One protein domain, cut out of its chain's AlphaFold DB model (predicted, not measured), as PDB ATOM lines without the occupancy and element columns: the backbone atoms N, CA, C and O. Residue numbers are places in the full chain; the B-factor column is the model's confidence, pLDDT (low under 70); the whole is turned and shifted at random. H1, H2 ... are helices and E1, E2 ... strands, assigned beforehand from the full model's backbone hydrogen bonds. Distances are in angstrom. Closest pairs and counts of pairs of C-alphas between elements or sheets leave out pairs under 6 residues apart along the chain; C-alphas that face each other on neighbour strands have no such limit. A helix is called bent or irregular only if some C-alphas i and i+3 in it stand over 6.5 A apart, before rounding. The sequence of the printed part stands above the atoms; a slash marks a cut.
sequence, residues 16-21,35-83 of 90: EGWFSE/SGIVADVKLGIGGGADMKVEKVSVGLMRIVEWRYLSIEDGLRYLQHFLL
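This is residues 16 to 21 and 35 to 83 of the 90 residues of the protein "Putative inactive purple acid phosphatase 16-like" of Hibiscus syriacus (UniProt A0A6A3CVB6). This is a long, narrow, twisted ribbon of three strands: the hairpin E2 and E3 makes its length, and the shorter E1 runs along the side of E2. The one helix, H1, comes after a link that folds back at the open end of the hairpin; it only grazes the sheet there, and residues 78 to 83 stick out free. The printed part has 55 residues, with three named strands and one named helix in the order E1, E2, E3, H1; the sheet has the order E1, E2, E3, all antiparallel, and the class is mixed, helices and strands. The whole is loose, with a radius of gyration of the C-alphas of 13.9 A, and only just elongated, spanning 40 by 27 by 16 A.

Start at E1, residues 16 to 21, an edge strand antiparallel to E2, residues 37 to 46, at 161 degrees; look for N 19 and O 41, within hydrogen-bond range at 2.9 A. On the other side of E2 is the edge strand E3, residues 52 to 62, antiparallel to it at 163 degrees, with N 40 and O 59 at 2.8 A and N 57 and O 42 at 2.9 A. E2 and E3 form a hairpin with a tight link. E3 bends by 51 degrees at residue 55, and the sheet is twisted, with C-alphas up to 4.2 A off its best plane. Past E3, residues 67 to 68 pair antiparallel with residues 61 to 62 of E3. Then comes H1, residues 71 to 82, which only grazes the sheet with its residues 71 to 77; its closest C-alphas to E3 are those of Gly 74 and Leu 60, 6.5 A apart. In H1, 6 of 8 O i to N i+4 pairs are within hydrogen-bond range.

Find C-alpha 16 at (169.269, 133.510, 105.286), where E1 begins; it runs 17.2 A to C-alpha 21. E2 runs 29.4 A from Ile 37 to Gly 46, and E3 runs 30.2 A from Lys 52 to Arg 62, whose C-alpha is at (176.746, 113.411, 97.470). H1 runs 15.3 A from Ile 71 to C-alpha 82 at (160.193, 106.837, 105.913); it is neither bent nor irregular, but only just: C-alphas 77 and 80 are 6.0 A apart.

The two C-alphas farthest apart are those of Ala 49 and Val 64, 42.1 A. Look for the cut after Glu 21: residues 22 to 34 are not printed, and C-alphas 21 and 35 are 10.9 A apart across it. Of the links that are printed whole, E2 to E3 is tight, E3 to H1 is short, and none is long. The mean pLDDT of the printed part is 87.4, and residues 47 to 49 are under 70.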
ATOM      1  N   GLU A  16     169.179 134.836 105.883       72.81
ATOM      2  CA  GLU A  16     169.269 133.510 105.286       72.81
ATOM      3  C   GLU A  16     170.213 132.636 106.113       72.81
ATOM      4  O   GLU A  16     171.302 133.070 106.493       72.81
ATOM      5  N   GLY A  17     169.774 131.422 106.437       79.31
ATOM      6  CA  GLY A  17     170.552 130.441 107.191       79.31
ATOM      7  C   GLY A  17     170.755 129.169 106.394       79.31
ATOM      8  O   GLY A  17     169.813 128.696 105.766       79.31
ATOM      9  N   TRP A  18     171.963 128.614 106.453       85.12
ATOM     10  CA  TRP A  18     172.296 127.322 105.862       85.12
ATOM     11  C   TRP A  18     172.702 126.339 106.955       85.12
ATOM     12  O   TRP A  18     173.474 126.683 107.853       85.12
ATOM     13  N   PHE A  19     172.174 125.126 106.872       87.00
ATOM     14  CA  PHE A  19     172.410 124.047 107.817       87.00
ATOM     15  C   PHE A  19     172.738 122.793 107.028       87.00
ATOM     16  O   PHE A  19     172.014 122.474 106.094       87.00
ATOM     17  N   SER A  20     173.781 122.080 107.429       90.69
ATOM     18  CA  SER A  20     174.227 120.868 106.745       90.69
ATOM     19  C   SER A  20     174.466 119.761 107.756       90.69
ATOM     20  O   SER A  20     174.997 120.021 108.838       90.69
ATOM     21  N   GLU A  21     174.106 118.533 107.409       90.88
ATOM     22  CA  GLU A  21     174.489 117.346 108.172       90.88
ATOM     23  C   GLU A  21     174.550 116.107 107.282       90.88
ATOM     24  O   GLU A  21     173.737 115.948 106.373       90.88
ATOM     25  N   SER A  35     176.945 107.551 105.039       82.25
ATOM     26  CA  SER A  35     176.117 107.453 103.827       82.25
ATOM     27  C   SER A  35     176.772 108.125 102.620       82.25
ATOM     28  O   SER A  35     176.387 107.864 101.475       82.25
ATOM     29  N   GLY A  36     177.740 109.017 102.865       89.38
ATOM     30  CA  GLY A  36     178.345 109.856 101.840       89.38
ATOM     31  C   GLY A  36     177.367 110.890 101.275       89.38
ATOM     32  O   GLY A  36     177.651 111.488 100.232       89.38
ATOM     33  N   ILE A  37     176.222 111.090 101.933       91.88
ATOM     34  CA  ILE A  37     175.166 112.019 101.541       91.88
ATOM     35  C   ILE A  37     174.959 113.026 102.671       91.88
ATOM     36  O   ILE A  37     174.734 112.660 103.820       91.88
ATOM     37  N   VAL A  38     174.999 114.310 102.332       93.44
ATOM     38  CA  VAL A  38     174.715 115.428 103.239       93.44
ATOM     39  C   VAL A  38     173.366 116.025 102.883       93.44
ATOM     40  O   VAL A  38     173.092 116.294 101.716       93.44
ATOM     41  N   ALA A  39     172.522 116.239 103.885       93.31
ATOM     42  CA  ALA A  39     171.336 117.064 103.761       93.31
ATOM     43  C   ALA A  39     171.680 118.515 104.082       93.31
ATOM     44  O   ALA A  39     172.225 118.818 105.143       93.31
ATOM     45  N   ASP A  40     171.292 119.401 103.177       92.69
ATOM     46  CA  ASP A  40     171.384 120.840 103.311       92.69
ATOM     47  C   ASP A  40     169.987 121.444 103.456       92.69
ATOM     48  O   ASP A  40     169.086 121.161 102.665       92.69
ATOM     49  N   VAL A  41     169.805 122.320 104.440       91.19
ATOM     50  CA  VAL A  41     168.575 123.081 104.658       91.19
ATOM     51  C   VAL A  41     168.901 124.565 104.627       91.19
ATOM     52  O   VAL A  41     169.699 125.067 105.419       91.19
ATOM     53  N   LYS A  42     168.236 125.283 103.725       90.38
ATOM     54  CA  LYS A  42     168.280 126.737 103.619       90.38
ATOM     55  C   LYS A  42     166.980 127.326 104.136       90.38
ATOM     56  O   LYS A  42     165.910 126.994 103.631       90.38
ATOM     57  N   LEU A  43     167.076 128.226 105.106       88.81
ATOM     58  CA  LEU A  43     165.939 128.960 105.654       88.81
ATOM     59  C   LEU A  43     166.036 130.424 105.236       88.81
ATOM     60  O   LEU A  43     166.995 131.103 105.594       88.81
ATOM     61  N   GLY A  44     165.039 130.904 104.500       87.50
ATOM     62  CA  GLY A  44     164.788 132.324 104.283       87.50
ATOM     63  C   GLY A  44     163.828 132.828 105.350       87.50
ATOM     64  O   GLY A  44     162.687 132.366 105.424       87.50
ATOM     65  N   ILE A  45     164.300 133.746 106.188       83.00
ATOM     66  CA  ILE A  45     163.533 134.347 107.277       83.00
ATOM     67  C   ILE A  45     163.279 135.805 106.928       83.00
ATOM     68  O   ILE A  45     164.219 136.561 106.675       83.00
ATOM     69  N   GLY A  46     162.011 136.190 106.953       77.81
ATOM     70  CA  GLY A  46     161.553 137.558 106.765       77.81
ATOM     71  C   GLY A  46     160.424 137.878 107.741       77.81
ATOM     72  O   GLY A  46     160.046 137.056 108.575       77.81
ATOM     73  N   GLY A  47     159.917 139.102 107.685       66.81
ATOM     74  CA  GLY A  47     158.937 139.612 108.646       66.81
ATOM     75  C   GLY A  47     159.511 140.695 109.559       66.81
ATOM     76  O   GLY A  47     160.711 140.763 109.812       66.81
ATOM     77  N   GLY A  48     158.637 141.616 109.972       68.88
ATOM     78  CA  GLY A  48     158.986 142.788 110.778       68.88
ATOM     79  C   GLY A  48     159.268 142.435 112.240       68.88
ATOM     80  O   GLY A  48     160.382 142.066 112.585       68.88
ATOM     81  N   ALA A  49     158.270 142.609 113.111       69.62
ATOM     82  CA  ALA A  49     158.411 142.339 114.545       69.62
ATOM     83  C   ALA A  49     158.458 140.834 114.874       69.62
ATOM     84  O   ALA A  49     159.188 140.439 115.777       69.62
ATOM     85  N   ASP A  50     157.744 140.011 114.100       74.94
ATOM     86  CA  ASP A  50     157.806 138.552 114.179       74.94
ATOM     87  C   ASP A  50     158.644 138.005 113.024       74.94
ATOM     88  O   ASP A  50     158.293 138.155 111.850       74.94
ATOM     89  N   MET A  51     159.756 137.352 113.362       73.69
ATOM     90  CA  MET A  51     160.552 136.594 112.403       73.69
ATOM     91  C   MET A  51     159.776 135.351 111.968       73.69
ATOM     92  O   MET A  51     159.519 134.457 112.775       73.69
ATOM     93  N   LYS A  52     159.436 135.270 110.683       82.62
ATOM     94  CA  LYS A  52     158.738 134.136 110.080       82.62
ATOM     95  C   LYS A  52     159.627 133.471 109.036       82.62
ATOM     96  O   LYS A  52     160.318 134.131 108.266       82.62
ATOM     97  N   VAL A  53     159.594 132.140 108.991       86.00
ATOM     98  CA  VAL A  53     160.199 131.396 107.881       86.00
ATOM     99  C   VAL A  53     159.328 131.612 106.645       86.00
ATOM    100  O   VAL A  53     158.180 131.173 106.601       86.00
ATOM    101  N   GLU A  54     159.862 132.322 105.658       89.06
ATOM    102  CA  GLU A  54     159.187 132.607 104.388       89.06
ATOM    103  C   GLU A  54     159.509 131.553 103.333       89.06
ATOM    104  O   GLU A  54     158.678 131.240 102.481       89.06
ATOM    105  N   LYS A  55     160.719 130.991 103.389       89.56
ATOM    106  CA  LYS A  55     161.197 130.016 102.414       89.56
ATOM    107  C   LYS A  55     162.022 128.933 103.089       89.56
ATOM    108  O   LYS A  55     162.890 129.228 103.904       89.56
ATOM    109  N   VAL A  56     161.786 127.689 102.690       91.06
ATOM    110  CA  VAL A  56     162.634 126.547 103.031       91.06
ATOM    111  C   VAL A  56     163.081 125.905 101.728       91.06
ATOM    112  O   VAL A  56     162.245 125.573 100.890       91.06
ATOM    113  N   SER A  57     164.386 125.738 101.553       91.50
ATOM    114  CA  SER A  57     164.944 124.891 100.501       91.50
ATOM    115  C   SER A  57     165.675 123.727 101.150       91.50
ATOM    116  O   SER A  57     166.395 123.928 102.125       91.50
ATOM    117  N   VAL A  58     165.512 122.530 100.599       92.12
ATOM    118  CA  VAL A  58     166.214 121.324 101.049       92.12
ATOM    119  C   VAL A  58     166.963 120.735  99.862       92.12
ATOM    120  O   VAL A  58     166.414 120.671  98.762       92.12
ATOM    121  N   GLY A  59     168.209 120.329 100.077       93.81
ATOM    122  CA  GLY A  59     169.038 119.644  99.092       93.81
ATOM    123  C   GLY A  59     169.703 118.425  99.711       93.81
ATOM    124  O   GLY A  59     170.006 118.420 100.897       93.81
ATOM    125  N   LEU A  60     169.927 117.390  98.905       94.50
ATOM    126  CA  LEU A  60     170.733 116.234  99.284       94.50
ATOM    127  C   LEU A  60     171.956 116.207  98.375       94.50
ATOM    128  O   LEU A  60     171.793 116.147  97.159       94.50
ATOM    129  N   MET A  61     173.159 116.278  98.931       94.56
ATOM    130  CA  MET A  61     174.412 116.342  98.187       94.56
ATOM    131  C   MET A  61     175.251 115.095  98.438       94.56
ATOM    132  O   MET A  61     175.508 114.726  99.580       94.56
ATOM    133  N   ARG A  62     175.737 114.465  97.368       92.06
ATOM    134  CA  ARG A  62     176.746 113.411  97.470       92.06
ATOM    135  C   ARG A  62     178.103 114.059  97.738       92.06
ATOM    136  O   ARG A  62     178.614 114.765  96.869       92.06
ATOM    137  N   ILE A  63     178.704 113.789  98.898       88.31
ATOM    138  CA  ILE A  63     179.978 114.397  99.327       88.31
ATOM    139  C   ILE A  63     181.103 114.084  98.335       88.31
ATOM    140  O   ILE A  63     181.913 114.945  98.019       88.31
ATOM    141  N   VAL A  64     181.139 112.855  97.815       87.12
ATOM    142  CA  VAL A  64     182.220 112.396  96.926       87.12
ATOM    143  C   VAL A  64     182.231 113.156  95.598       87.12
ATOM    144  O   VAL A  64     183.291 113.492  95.080       87.12
ATOM    145  N   GLU A  65     181.052 113.446  95.050       89.44
ATOM    146  CA  GLU A  65     180.911 114.078  93.734       89.44
ATOM    147  C   GLU A  65     180.634 115.581  93.819       89.44
ATOM    148  O   GLU A  65     180.645 116.251  92.788       89.44
ATOM    149  N   TRP A  66     180.364 116.109  95.020       90.19
ATOM    150  CA  TRP A  66     179.909 117.486  95.249       90.19
ATOM    151  C   TRP A  66     178.708 117.865  94.371       90.19
ATOM    152  O   TRP A  66     178.584 118.987  93.878       90.19
ATOM    153  N   ARG A  67     177.822 116.892  94.143       94.44
ATOM    154  CA  ARG A  67     176.635 117.026  93.296       94.44
ATOM    155  C   ARG A  67     175.381 116.762  94.101       94.44
ATOM    156  O   ARG A  67     175.319 115.805  94.873       94.44
ATOM    157  N   TYR A  68     174.377 117.603  93.881       93.75
ATOM    158  CA  TYR A  68     173.045 117.351  94.405       93.75
ATOM    159  C   TYR A  68     172.430 116.135  93.715       93.75
ATOM    160  O   TYR A  68     172.574 115.949  92.505       93.75
ATOM    161  N   LEU A  69     171.752 115.310  94.505       93.94
ATOM    162  CA  LEU A  69     170.960 114.199  94.014       93.94
ATOM    163  C   LEU A  69     169.757 114.726  93.228       93.94
ATOM    164  O   LEU A  69     169.227 115.808  93.503       93.94
ATOM    165  N   SER A  70     169.307 113.924  92.267       95.00
ATOM    166  CA  SER A  70     167.999 114.125  91.656       95.00
ATOM    167  C   SER A  70     166.897 113.964  92.714       95.00
ATOM    168  O   SER A  70     167.098 113.320  93.748       95.00
ATOM    169  N   ILE A  71     165.711 114.526  92.456       92.62
ATOM    170  CA  ILE A  71     164.553 114.334  93.345       92.62
ATOM    171  C   ILE A  71     164.237 112.838  93.481       92.62
ATOM    172  O   ILE A  71     163.964 112.371  94.581       92.62
ATOM    173  N   GLU A  72     164.325 112.077  92.389       95.06
ATOM    174  CA  GLU A  72     164.048 110.638  92.380       95.06
ATOM    175  C   GLU A  72     165.024 109.850  93.259       95.06
ATOM    176  O   GLU A  72     164.596 109.066  94.107       95.06
ATOM    177  N   ASP A  73     166.329 110.084  93.106       92.19
ATOM    178  CA  ASP A  73     167.350 109.396  93.903       92.19
ATOM    179  C   ASP A  73     167.294 109.816  95.371       92.19
ATOM    180  O   ASP A  73     167.467 108.985  96.263       92.19
ATOM    181  N   GLY A  74     166.996 111.091  95.629       92.19
ATOM    182  CA  GLY A  74     166.779 111.599  96.976       92.19
ATOM    183  C   GLY A  74     165.582 110.940  97.660       92.19
ATOM    184  O   GLY A  74     165.697 110.485  98.796       92.19
ATOM    185  N   LEU A  75     164.446 110.825  96.968       91.94
ATOM    186  CA  LEU A  75     163.261 110.147  97.499       91.94
ATOM    187  C   LEU A  75     163.507 108.651  97.707       91.94
ATOM    188  O   LEU A  75     163.118 108.121  98.746       91.94
ATOM    189  N   ARG A  76     164.199 107.983  96.776       90.00
ATOM    190  CA  ARG A  76     164.588 106.571  96.917       90.00
ATOM    191  C   ARG A  76     165.485 106.361  98.136       90.00
ATOM    192  O   ARG A  76     165.285 105.413  98.884       90.00
ATOM    193  N   TYR A  77     166.432 107.265  98.371       88.94
ATOM    194  CA  TYR A  77     167.266 107.235  99.568       88.94
ATOM    195  C   TYR A  77     166.438 107.417 100.853       88.94
ATOM    196  O   TYR A  77     166.577 106.640 101.797       88.94
ATOM    197  N   LEU A  78     165.534 108.402 100.887       89.81
ATOM    198  CA  LEU A  78     164.691 108.675 102.058       89.81
ATOM    199  C   LEU A  78     163.673 107.561 102.340       89.81
ATOM    200  O   LEU A  78     163.305 107.341 103.496       89.81
ATOM    201  N   GLN A  79     163.245 106.827 101.312       88.50
ATOM    202  CA  GLN A  79     162.316 105.705 101.437       88.50
ATOM    203  C   GLN A  79     162.797 104.656 102.447       88.50
ATOM    204  O   GLN A  79     161.971 104.099 103.166       88.50
ATOM    205  N   HIS A  80     164.113 104.440 102.559       84.12
ATOM    206  CA  HIS A  80     164.704 103.499 103.518       84.12
ATOM    207  C   HIS A  80     164.396 103.816 104.991       84.12
ATOM    208  O   HIS A  80     164.542 102.936 105.835       84.12
ATOM    209  N   PHE A  81     163.992 105.052 105.302       84.19
ATOM    210  CA  PHE A  81     163.712 105.512 106.665       84.19
ATOM    211  C   PHE A  81     162.244 105.877 106.883       84.19
ATOM    212  O   PHE A  81     161.751 105.810 108.006       84.19
ATOM    213  N   LEU A  82     161.559 106.323 105.825       85.38
ATOM    214  CA  LEU A  82     160.193 106.837 105.913       85.38
ATOM    215  C   LEU A  82     159.129 105.757 105.735       85.38
ATOM    216  O   LEU A  82     158.004 105.941 106.197       85.38
ATOM    217  N   LEU A  83     159.459 104.659 105.057       81.25
ATOM    218  CA  LEU A  83     158.547 103.537 104.889       81.25
ATOM    219  C   LEU A  83     158.977 102.373 105.782       81.25
ATOM    220  O   LEU A  83     160.177 102.194 106.005       81.25
TER     221      LEU A  83